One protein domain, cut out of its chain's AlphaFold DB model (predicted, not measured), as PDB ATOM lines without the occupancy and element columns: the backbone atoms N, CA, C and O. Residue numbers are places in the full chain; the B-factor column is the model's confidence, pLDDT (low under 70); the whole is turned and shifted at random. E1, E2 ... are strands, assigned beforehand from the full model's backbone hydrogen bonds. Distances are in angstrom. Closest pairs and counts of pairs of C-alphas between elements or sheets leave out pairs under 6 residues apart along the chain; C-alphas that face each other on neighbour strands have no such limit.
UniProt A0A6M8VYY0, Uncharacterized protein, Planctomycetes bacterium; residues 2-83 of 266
ATOM      1  N   ASP A   2     160.581 249.597 229.704       41.81
ATOM      2  CA  ASP A   2     160.647 250.205 228.378       41.81
ATOM      3  C   ASP A   2     159.311 249.968 227.668       41.81
ATOM      4  O   ASP A   2     158.913 248.818 227.460       41.81
ATOM      5  N   SER A   3     158.547 251.032 227.415       45.94
ATOM      6  CA  SER A   3     157.216 250.924 226.813       45.94
ATOM      7  C   SER A   3     157.249 250.772 225.296       45.94
ATOM      8  O   SER A   3     156.194 250.922 224.689       45.94
ATOM      9  N   GLY A   4     158.406 250.440 224.703       43.69
ATOM     10  CA  GLY A   4     158.485 249.824 223.380       43.69
ATOM     11  C   GLY A   4     157.634 250.527 222.332       43.69
ATOM     12  O   GLY A   4     156.862 249.870 221.634       43.69
ATOM     13  N   ASP A   5     157.752 251.851 222.231       55.88
ATOM     14  CA  ASP A   5     157.203 252.562 221.083       55.88
ATOM     15  C   ASP A   5     158.194 252.394 219.917       55.88
ATOM     16  O   ASP A   5     158.782 253.346 219.421       55.88
ATOM     17  N   GLU A   6     158.398 251.146 219.470       55.22
ATOM     18  CA  GLU A   6     159.170 250.781 218.262       55.22
ATOM     19  C   GLU A   6     158.500 251.297 216.964       55.22
ATOM     20  O   GLU A   6     158.784 250.830 215.862       55.22
ATOM     21  N   ALA A   7     157.541 252.219 217.069       55.22
ATOM     22  CA  ALA A   7     156.641 252.581 215.986       55.22
ATOM     23  C   ALA A   7     157.028 253.865 215.243       55.22
ATOM     24  O   ALA A   7     156.436 254.141 214.197       55.22
ATOM     25  N   SER A   8     158.015 254.640 215.704       67.06
ATOM     26  CA  SER A   8     158.523 255.746 214.891       67.06
ATOM     27  C   SER A   8     160.036 255.853 214.923       67.06
ATOM     28  O   SER A   8     160.569 256.603 215.715       67.06
ATOM     29  N   ASP A   9     160.728 255.195 213.995       83.12
ATOM     30  CA  ASP A   9     162.100 255.579 213.654       83.12
ATOM     31  C   ASP A   9     162.073 256.986 213.038       83.12
ATOM     32  O   ASP A   9     161.882 257.154 211.828       83.12
ATOM     33  N   GLN A  10     162.199 258.022 213.868       89.81
ATOM     34  CA  GLN A  10     162.253 259.397 213.390       89.81
ATOM     35  C   GLN A  10     163.692 259.761 213.032       89.81
ATOM     36  O   GLN A  10     164.640 259.480 213.767       89.81
ATOM     37  N   ALA A  11     163.848 260.395 211.875       90.25
ATOM     38  CA  ALA A  11     165.100 260.978 211.427       90.25
ATOM     39  C   ALA A  11     164.811 262.355 210.836       90.25
ATOM     40  O   ALA A  11     163.748 262.581 210.248       90.25
ATOM     41  N   ILE A  12     165.770 263.261 210.971       91.31
ATOM     42  CA  ILE A  12     165.738 264.530 210.249       91.31
ATOM     43  C   ILE A  12     166.412 264.302 208.896       91.31
ATOM     44  O   ILE A  12     167.442 263.636 208.810       91.31
ATOM     45  N   VAL A  13     165.810 264.825 207.832       91.81
ATOM     46  CA  VAL A  13     166.355 264.754 206.473       91.81
ATOM     47  C   VAL A  13     166.596 266.174 205.985       91.81
ATOM     48  O   VAL A  13     165.677 266.991 206.003       91.81
ATOM     49  N   PHE A  14     167.815 266.448 205.531       89.19
ATOM     50  CA  PHE A  14     168.238 267.723 204.969       89.19
ATOM     51  C   PHE A  14     168.938 267.481 203.629       89.19
ATOM     52  O   PHE A  14     169.762 266.573 203.495       89.19
ATOM     53  N   ASP A  15     168.521 268.233 202.611       88.62
ATOM     54  CA  ASP A  15     168.971 268.085 201.219       88.62
ATOM     55  C   ASP A  15     168.947 266.627 200.697       88.62
ATOM     56  O   ASP A  15     169.881 266.108 200.089       88.62
ATOM     57  N   GLY A  16     167.867 265.899 201.012       91.69
ATOM     58  CA  GLY A  16     167.683 264.503 200.593       91.69
ATOM     59  C   GLY A  16     168.576 263.478 201.306       91.69
ATOM     60  O   GLY A  16     168.494 262.289 200.994       91.69
ATOM     61  N   SER A  17     169.385 263.904 202.278       92.88
ATOM     62  CA  SER A  17     170.241 263.051 203.101       92.88
ATOM     63  C   SER A  17     169.797 263.061 204.566       92.88
ATOM     64  O   SER A  17     169.188 264.019 205.035       92.88
ATOM     65  N   GLY A  18     170.055 261.973 205.295       93.25
ATOM     66  CA  GLY A  18     169.832 261.965 206.741       93.25
ATOM     67  C   GLY A  18     170.777 262.958 207.413       93.25
ATOM     68  O   GLY A  18     171.977 262.926 207.140       93.25
ATOM     69  N   LEU A  19     170.231 263.823 208.266       94.25
ATOM     70  CA  LEU A  19     170.995 264.839 208.979       94.25
ATOM     71  C   LEU A  19     172.005 264.172 209.919       94.25
ATOM     72  O   LEU A  19     171.682 263.180 210.579       94.25
ATOM     73  N   GLN A  20     173.227 264.695 209.963       94.00
ATOM     74  CA  GLN A  20     174.312 264.147 210.772       94.00
ATOM     75  C   GLN A  20     174.836 265.214 211.721       94.00
ATOM     76  O   GLN A  20     175.058 266.333 211.286       94.00
ATOM     77  N   ALA A  21     175.087 264.850 212.975       91.25
ATOM     78  CA  ALA A  21     175.816 265.675 213.934       91.25
ATOM     79  C   ALA A  21     177.160 264.992 214.212       91.25
ATOM     80  O   ALA A  21     177.170 263.824 214.608       91.25
ATOM     81  N   ASP A  22     178.274 265.686 213.953       88.56
ATOM     82  CA  ASP A  22     179.640 265.139 214.050       88.56
ATOM     83  C   ASP A  22     179.824 263.803 213.290       88.56
ATOM     84  O   ASP A  22     180.375 262.815 213.776       88.56
ATOM     85  N   GLY A  23     179.246 263.723 212.084       86.19
ATOM     86  CA  GLY A  23     179.270 262.524 211.232       86.19
ATOM     87  C   GLY A  23     178.365 261.366 211.686       86.19
ATOM     88  O   GLY A  23     178.267 260.351 210.992       86.19
ATOM     89  N   GLY A  24     177.677 261.491 212.824       90.31
ATOM     90  CA  GLY A  24     176.697 260.523 213.310       90.31
ATOM     91  C   GLY A  24     175.281 260.837 212.829       90.31
ATOM     92  O   GLY A  24     174.793 261.947 213.014       90.31
ATOM     93  N   LEU A  25     174.580 259.852 212.253       93.00
ATOM     94  CA  LEU A  25     173.187 260.017 211.815       93.00
ATOM     95  C   LEU A  25     172.263 260.358 212.998       93.00
ATOM     96  O   LEU A  25     172.171 259.596 213.963       93.00
ATOM     97  N   MET A  26     171.514 261.453 212.875       94.75
ATOM     98  CA  MET A  26     170.491 261.871 213.833       94.75
ATOM     99  C   MET A  26     169.201 261.069 213.633       94.75
ATOM    100  O   MET A  26     168.268 261.499 212.948       94.75
ATOM    101  N   ARG A  27     169.167 259.870 214.216       93.75
ATOM    102  CA  ARG A  27     168.030 258.943 214.168       93.75
ATOM    103  C   ARG A  27     167.765 258.349 215.541       93.75
ATOM    104  O   ARG A  27     168.714 257.953 216.210       93.75
ATOM    105  N   GLU A  28     166.492 258.221 215.897       93.44
ATOM    106  CA  GLU A  28     166.046 257.577 217.137       93.44
ATOM    107  C   GLU A  28     166.784 256.252 217.429       93.44
ATOM    108  O   GLU A  28     167.076 255.455 216.529       93.44
ATOM    109  N   GLY A  29     167.154 256.054 218.696       92.62
ATOM    110  CA  GLY A  29     167.871 254.885 219.207       92.62
ATOM    111  C   GLY A  29     169.362 254.826 218.856       92.62
ATOM    112  O   GLY A  29     170.062 253.927 219.326       92.62
ATOM    113  N   VAL A  30     169.881 255.749 218.041       94.81
ATOM    114  CA  VAL A  30     171.311 255.804 217.702       94.81
ATOM    115  C   VAL A  30     172.075 256.555 218.787       94.81
ATOM    116  O   VAL A  30     171.676 257.646 219.191       94.81
ATOM    117  N   VAL A  31     173.195 255.972 219.230       96.12
ATOM    118  CA  VAL A  31     174.112 256.605 220.186       96.12
ATOM    119  C   VAL A  31     174.697 257.875 219.579       96.12
ATOM    120  O   VAL A  31     175.219 257.864 218.461       96.12
ATOM    121  N   ILE A  32     174.620 258.961 220.336       96.81
ATOM    122  CA  ILE A  32     175.129 260.267 219.952       96.81
ATOM    123  C   ILE A  32     176.653 260.248 220.050       96.81
ATOM    124  O   ILE A  32     177.224 259.864 221.068       96.81
ATOM    125  N   THR A  33     177.306 260.655 218.965       95.50
ATOM    126  CA  THR A  33     178.771 260.777 218.880       95.50
ATOM    127  C   THR A  33     179.245 262.224 218.886       95.50
ATOM    128  O   THR A  33     180.432 262.458 219.069       95.50
ATOM    129  N   ALA A  34     178.312 263.168 218.754       94.56
ATOM    130  CA  ALA A  34     178.580 264.592 218.743       94.56
ATOM    131  C   ALA A  34     179.236 265.099 220.031       94.56
ATOM    132  O   ALA A  34     178.935 264.629 221.135       94.56
ATOM    133  N   ALA A  35     180.082 266.121 219.890       95.12
ATOM    134  CA  ALA A  35     180.624 266.869 221.017       95.12
ATOM    135  C   ALA A  35     179.501 267.337 221.965       95.12
ATOM    136  O   ALA A  35     178.419 267.732 221.528       95.12
ATOM    137  N   GLY A  36     179.740 267.245 223.277       95.50
ATOM    138  CA  GLY A  36     178.746 267.566 224.314       95.50
ATOM    139  C   GLY A  36     177.749 266.441 224.646       95.50
ATOM    140  O   GLY A  36     176.911 266.607 225.543       95.50
ATOM    141  N   ALA A  37     177.827 265.290 223.970       97.44
ATOM    142  CA  ALA A  37     177.020 264.120 224.308       97.44
ATOM    143  C   ALA A  37     177.458 263.466 225.628       97.44
ATOM    144  O   ALA A  37     178.644 263.374 225.955       97.44
ATOM    145  N   LEU A  38     176.481 262.966 226.379       97.50
ATOM    146  CA  LEU A  38     176.708 262.142 227.560       97.50
ATOM    147  C   LEU A  38     177.050 260.699 227.154       97.50
ATOM    148  O   LEU A  38     176.766 260.236 226.048       97.50
ATOM    149  N   GLN A  39     177.654 259.944 228.075       97.44
ATOM    150  CA  GLN A  39     178.004 258.549 227.814       97.44
ATOM    151  C   GLN A  39     176.749 257.696 227.567       97.44
ATOM    152  O   GLN A  39     175.873 257.618 228.423       97.44
ATOM    153  N   ASN A  40     176.718 256.987 226.431       96.75
ATOM    154  CA  ASN A  40     175.581 256.175 225.966       96.75
ATOM    155  C   ASN A  40     174.289 256.973 225.744       96.75
ATOM    156  O   ASN A  40     173.205 256.392 225.763       96.75
ATOM    157  N   GLU A  41     174.394 258.284 225.544       97.69
ATOM    158  CA  GLU A  41     173.245 259.082 225.159       97.69
ATOM    159  C   GLU A  41     172.749 258.658 223.781       97.69
ATOM    160  O   GLU A  41     173.553 258.443 222.874       97.69
ATOM    161  N   VAL A  42     171.435 258.528 223.618       96.62
ATOM    162  CA  VAL A  42     170.809 258.188 222.337       96.62
ATOM    163  C   VAL A  42     169.873 259.295 221.878       96.62
ATOM    164  O   VAL A  42     169.229 259.968 222.687       96.62
ATOM    165  N   TRP A  43     169.771 259.475 220.562       96.31
ATOM    166  CA  TRP A  43     168.707 260.281 219.973       96.31
ATOM    167  C   TRP A  43     167.351 259.633 220.259       96.31
ATOM    168  O   TRP A  43     167.213 258.416 220.165       96.31
ATOM    169  N   SER A  44     166.334 260.440 220.546       94.19
ATOM    170  CA  SER A  44     164.939 259.999 220.551       94.19
ATOM    171  C   SER A  44     164.169 260.775 219.489       94.19
ATOM    172  O   SER A  44     164.288 260.476 218.303       94.19
ATOM    173  N   ARG A  45     163.438 261.822 219.880       93.38
ATOM    174  CA  ARG A  45     162.470 262.492 219.013       93.38
ATOM    175  C   ARG A  45     162.900 263.908 218.603       93.38
ATOM    176  O   ARG A  45     163.163 264.723 219.494       93.38
ATOM    177  N   PRO A  46     162.866 264.273 217.308       94.25
ATOM    178  CA  PRO A  46     163.024 265.660 216.875       94.25
ATOM    179  C   PRO A  46     161.906 266.563 217.405       94.25
ATOM    180  O   PRO A  46     160.733 266.185 217.451       94.25
ATOM    181  N   LEU A  47     162.268 267.778 217.810       94.06
ATOM    182  CA  LEU A  47     161.333 268.783 218.313       94.06
ATOM    183  C   LEU A  47     161.156 269.932 217.334       94.06
ATOM    184  O   LEU A  47     160.029 270.225 216.941       94.06
ATOM    185  N   LEU A  48     162.259 270.584 216.978       94.94
ATOM    186  CA  LEU A  48     162.316 271.720 216.067       94.94
ATOM    187  C   LEU A  48     163.550 271.567 215.183       94.94
ATOM    188  O   LEU A  48     164.539 270.967 215.597       94.94
ATOM    189  N   VAL A  49     163.488 272.134 213.991       95.62
ATOM    190  CA  VAL A  49     164.627 272.271 213.089       95.62
ATOM    191  C   VAL A  49     164.515 273.632 212.426       95.62
ATOM    192  O   VAL A  49     163.401 274.065 212.122       95.62
ATOM    193  N   ASP A  50     165.647 274.291 212.238       95.81
ATOM    194  CA  ASP A  50     165.752 275.479 211.409       95.81
ATOM    195  C   ASP A  50     167.000 275.407 210.528       95.81
ATOM    196  O   ASP A  50     167.949 274.673 210.822       95.81
ATOM    197  N   THR A  51     166.962 276.117 209.409       96.19
ATOM    198  CA  THR A  51     167.977 276.080 208.351       96.19
ATOM    199  C   THR A  51     168.113 277.462 207.739       96.19
ATOM    200  O   THR A  51     167.121 278.183 207.667       96.19
ATOM    201  N   ASN A  52     169.286 277.802 207.216       94.88
ATOM    202  CA  ASN A  52     169.509 279.098 206.573       94.88
ATOM    203  C   ASN A  52     169.899 278.979 205.087       94.88
ATOM    204  O   ASN A  52     169.997 277.880 204.533       94.88
ATOM    205  N   ASP A  53     170.131 280.121 204.436       94.19
ATOM    206  CA  ASP A  53     170.384 280.188 202.991       94.19
ATOM    207  C   ASP A  53     171.793 279.722 202.596       94.19
ATOM    208  O   ASP A  53     172.058 279.490 201.413       94.19
ATOM    209  N   ILE A  54     172.699 279.563 203.566       92.94
ATOM    210  CA  ILE A  54     174.063 279.075 203.331       92.94
ATOM    211  C   ILE A  54     174.243 277.593 203.689       92.94
ATOM    212  O   ILE A  54     175.356 277.074 203.633       92.94
ATOM    213  N   GLY A  55     173.145 276.896 204.000       92.69
ATOM    214  CA  GLY A  55     173.127 275.455 204.236       92.69
ATOM    215  C   GLY A  55     173.484 275.030 205.660       92.69
ATOM    216  O   GLY A  55     173.656 273.836 205.892       92.69
ATOM    217  N   MET A  56     173.574 275.969 206.607       94.56
ATOM    218  CA  MET A  56     173.675 275.625 208.024       94.56
ATOM    219  C   MET A  56     172.311 275.197 208.560       94.56
ATOM    220  O   MET A  56     171.254 275.588 208.049       94.56
ATOM    221  N   TRP A  57     172.348 274.412 209.628       96.25
ATOM    222  CA  TRP A  57     171.163 273.918 210.303       96.25
ATOM    223  C   TRP A  57     171.359 273.927 211.814       96.25
ATOM    224  O   TRP A  57     172.472 273.862 212.339       96.25
ATOM    225  N   ILE A  58     170.233 273.970 212.512       97.38
ATOM    226  CA  ILE A  58     170.157 273.754 213.948       97.38
ATOM    227  C   ILE A  58     168.915 272.926 214.251       97.38
ATOM    228  O   ILE A  58     167.870 273.080 213.614       97.38
ATOM    229  N   ALA A  59     169.009 272.030 215.223       97.06
ATOM    230  CA  ALA A  59     167.895 271.195 215.631       97.06
ATOM    231  C   ALA A  59     167.754 271.169 217.150       97.06
ATOM    232  O   ALA A  59     168.733 271.141 217.890       97.06
ATOM    233  N   ALA A  60     166.510 271.128 217.614       96.69
ATOM    234  CA  ALA A  60     166.186 270.741 218.974       96.69
ATOM    235  C   ALA A  60     165.742 269.277 218.973       96.69
ATOM    236  O   ALA A  60     164.810 268.906 218.252       96.69
ATOM    237  N   MET A  61     166.372 268.457 219.805       96.38
ATOM    238  CA  MET A  61     166.133 267.016 219.887       96.38
ATOM    239  C   MET A  61     165.817 266.609 221.322       96.38
ATOM    240  O   MET A  61     166.345 267.188 222.271       96.38
ATOM    241  N   ARG A  62     164.981 265.584 221.484       96.44
ATOM    242  CA  ARG A  62     164.955 264.783 222.710       96.44
ATOM    243  C   ARG A  62     166.036 263.724 222.646       96.44
ATOM    244  O   ARG A  62     166.240 263.106 221.597       96.44
ATOM    245  N   THR A  63     166.691 263.510 223.769       96.81
ATOM    246  CA  THR A  63     167.726 262.496 223.945       96.81
ATOM    247  C   THR A  63     167.517 261.783 225.270       96.81
ATOM    248  O   THR A  63     166.791 262.281 226.135       96.81
ATOM    249  N   SER A  64     168.123 260.613 225.443       96.62
ATOM    250  CA  SER A  64     168.029 259.880 226.705       96.62
ATOM    251  C   SER A  64     169.330 259.199 227.099       96.62
ATOM    252  O   SER A  64     170.128 258.793 226.255       96.62
ATOM    253  N   VAL A  65     169.527 259.071 228.411       96.62
ATOM    254  CA  VAL A  65     170.590 258.275 229.034       96.62
ATOM    255  C   VAL A  65     169.929 257.381 230.079       96.62
ATOM    256  O   VAL A  65     169.589 257.823 231.173       96.62
ATOM    257  N   GLY A  66     169.720 256.107 229.748       95.00
ATOM    258  CA  GLY A  66     168.942 255.218 230.614       95.00
ATOM    259  C   GLY A  66     167.487 255.686 230.730       95.00
ATOM    260  O   GLY A  66     166.805 255.789 229.716       95.00
ATOM    261  N   ASP A  67     167.028 255.951 231.955       93.94
ATOM    262  CA  ASP A  67     165.665 256.432 232.232       93.94
ATOM    263  C   ASP A  67     165.556 257.975 232.223       93.94
ATOM    264  O   ASP A  67     164.450 258.512 232.325       93.94
ATOM    265  N   ASP A  68     166.680 258.692 232.104       94.38
ATOM    266  CA  ASP A  68     166.705 260.154 232.066       94.38
ATOM    267  C   ASP A  68     166.492 260.666 230.636       94.38
ATOM    268  O   ASP A  68     167.089 260.157 229.684       94.38
ATOM    269  N   GLU A  69     165.664 261.701 230.489       95.12
ATOM    270  CA  GLU A  69     165.370 262.356 229.213       95.12
ATOM    271  C   GLU A  69     165.837 263.815 229.240       95.12
ATOM    272  O   GLU A  69     165.596 264.543 230.207       95.12
ATOM    273  N   TYR A  70     166.449 264.261 228.147       96.56
ATOM    274  CA  TYR A  70     166.906 265.630 227.963       96.56
ATOM    275  C   TYR A  70     166.313 266.242 226.698       96.56
ATOM    276  O   TYR A  70     165.908 265.553 225.761       96.56
ATOM    277  N   VAL A  71     166.286 267.571 226.665       97.25
ATOM    278  CA  VAL A  71     166.156 268.348 225.434       97.25
ATOM    279  C   VAL A  71     167.502 268.994 225.160       97.25
ATOM    280  O   VAL A  71     168.056 269.635 226.050       97.25
ATOM    281  N   VAL A  72     168.010 268.837 223.943       97.81
ATOM    282  CA  VAL A  72     169.272 269.434 223.500       97.81
ATOM    283  C   VAL A  72     169.054 270.307 222.274       97.81
ATOM    284  O   VAL A  72     168.151 270.039 221.478       97.81
ATOM    285  N   VAL A  73     169.887 271.331 222.122       97.62
ATOM    286  CA  VAL A  73     170.082 272.056 220.862       97.62
ATOM    287  C   VAL A  73     171.398 271.583 220.266       97.62
ATOM    288  O   VAL A  73     172.402 271.503 220.968       97.62
ATOM    289  N   VAL A  74     171.368 271.219 218.990       97.19
ATOM    290  CA  VAL A  74     172.489 270.619 218.271       97.19
ATOM    291  C   VAL A  74     172.628 271.234 216.882       97.19
ATOM    292  O   VAL A  74     171.626 271.536 216.230       97.19
ATOM    293  N   SER A  75     173.872 271.391 216.446       95.06
ATOM    294  CA  SER A  75     174.291 271.801 215.102       95.06
ATOM    295  C   SER A  75     175.431 270.892 214.611       95.06
ATOM    296  O   SER A  75     175.747 269.877 215.244       95.06
ATOM    297  N   ASP A  76     176.085 271.257 213.504       88.94
ATOM    298  CA  ASP A  76     177.269 270.548 212.996       88.94
ATOM    299  C   ASP A  76     178.432 270.504 214.002       88.94
ATOM    300  O   ASP A  76     179.207 269.549 213.995       88.94
ATOM    301  N   SER A  77     178.544 271.498 214.893       88.12
ATOM    302  CA  SER A  77     179.599 271.570 215.916       88.12
ATOM    303  C   SER A  77     179.304 270.735 217.167       88.12
ATOM    304  O   SER A  77     180.156 270.627 218.048       88.12
ATOM    305  N   GLY A  78     178.113 270.140 217.260       93.88
ATOM    306  CA  GLY A  78     177.681 269.315 218.383       93.88
ATOM    307  C   GLY A  78     176.565 269.942 219.216       93.88
ATOM    308  O   GLY A  78     175.791 270.764 218.727       93.88
ATOM    309  N   ILE A  79     176.419 269.480 220.458       96.88
ATOM    310  CA  ILE A  79     175.375 269.928 221.387       96.88
ATOM    311  C   ILE A  79     175.824 271.231 222.060       96.88
ATOM    312  O   ILE A  79     176.790 271.216 222.821       96.88
ATOM    313  N   SER A  80     175.103 272.330 221.819       95.31
ATOM    314  CA  SER A  80     175.390 273.644 222.418       95.31
ATOM    315  C   SER A  80     174.620 273.893 223.717       95.31
ATOM    316  O   SER A  80     175.179 274.398 224.686       95.31
ATOM    317  N   LEU A  81     173.348 273.484 223.773       97.06
ATOM    318  CA  LEU A  81     172.485 273.680 224.943       97.06
ATOM    319  C   LEU A  81     171.808 272.388 225.376       97.06
ATOM    320  O   LEU A  81     171.456 271.543 224.549       97.06
ATOM    321  N   ARG A  82     171.542 272.273 226.680       97.38
ATOM    322  CA  ARG A  82     170.876 271.109 227.278       97.38
ATOM    323  C   ARG A  82     169.928 271.492 228.415       97.38
ATOM    324  O   ARG A  82     170.255 272.299 229.279       97.38
ATOM    325  N   SER A  83     168.777 270.827 228.500       96.56
ATOM    326  CA  SER A  83     167.916 270.896 229.686       96.56
ATOM    327  C   SER A  83     168.662 270.418 230.936       96.56
ATOM    328  O   SER A  83     169.221 269.324 230.943       96.56
TER     329      SER A  83
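This is residues 2 to 83 of the 266 residues of an uncharacterized protein of Planctomycetes bacterium (UniProt A0A6M8VYY0). Little of this domain is regular: a strongly twisted sheet of four strands is covered on one face by a long looping stretch without named elements, residues 2 to 41, whose first part runs past the E1 edge. The printed part has 82 residues, no named helix and strands E1, E2, E3, E4, all strand in class, though these hold only 32 residues. It is compact, radius of gyration of the C-alphas 12.1 A, yet elongated, spanning 40 by 26 by 19 A.

Find C-alpha 42 at (170.809, 258.188, 222.337); from there E1, residues 42 to 51, runs 22.9 A and bends by 79 degrees at residue 45. E2, residues 57 to 65, runs 24.4 A and bends by 52 degrees at residue 62. E3 is residues 68 to 75, 21.9 A. E4, residues 78 to 82, runs 11.3 A to C-alpha 82 at (170.876, 271.109, 227.278).

The strands form a meander, each the antiparallel neighbour of the one before, in three hairpins. Look for N 44 and O 62 at 2.9 A between E1 and E2, N 61 and O 72 at 2.9 A between E2 and E3, and N 73 and O 81 at 2.9 A between E3 and E4. Edge strands E1 and E4 are apart.

The C-alphas farthest apart, of Asp 2 and Ile 54, are 40.5 A apart. The printed part has no cut, and the three links are tight. Residues 2 to 8 have pLDDT under 70.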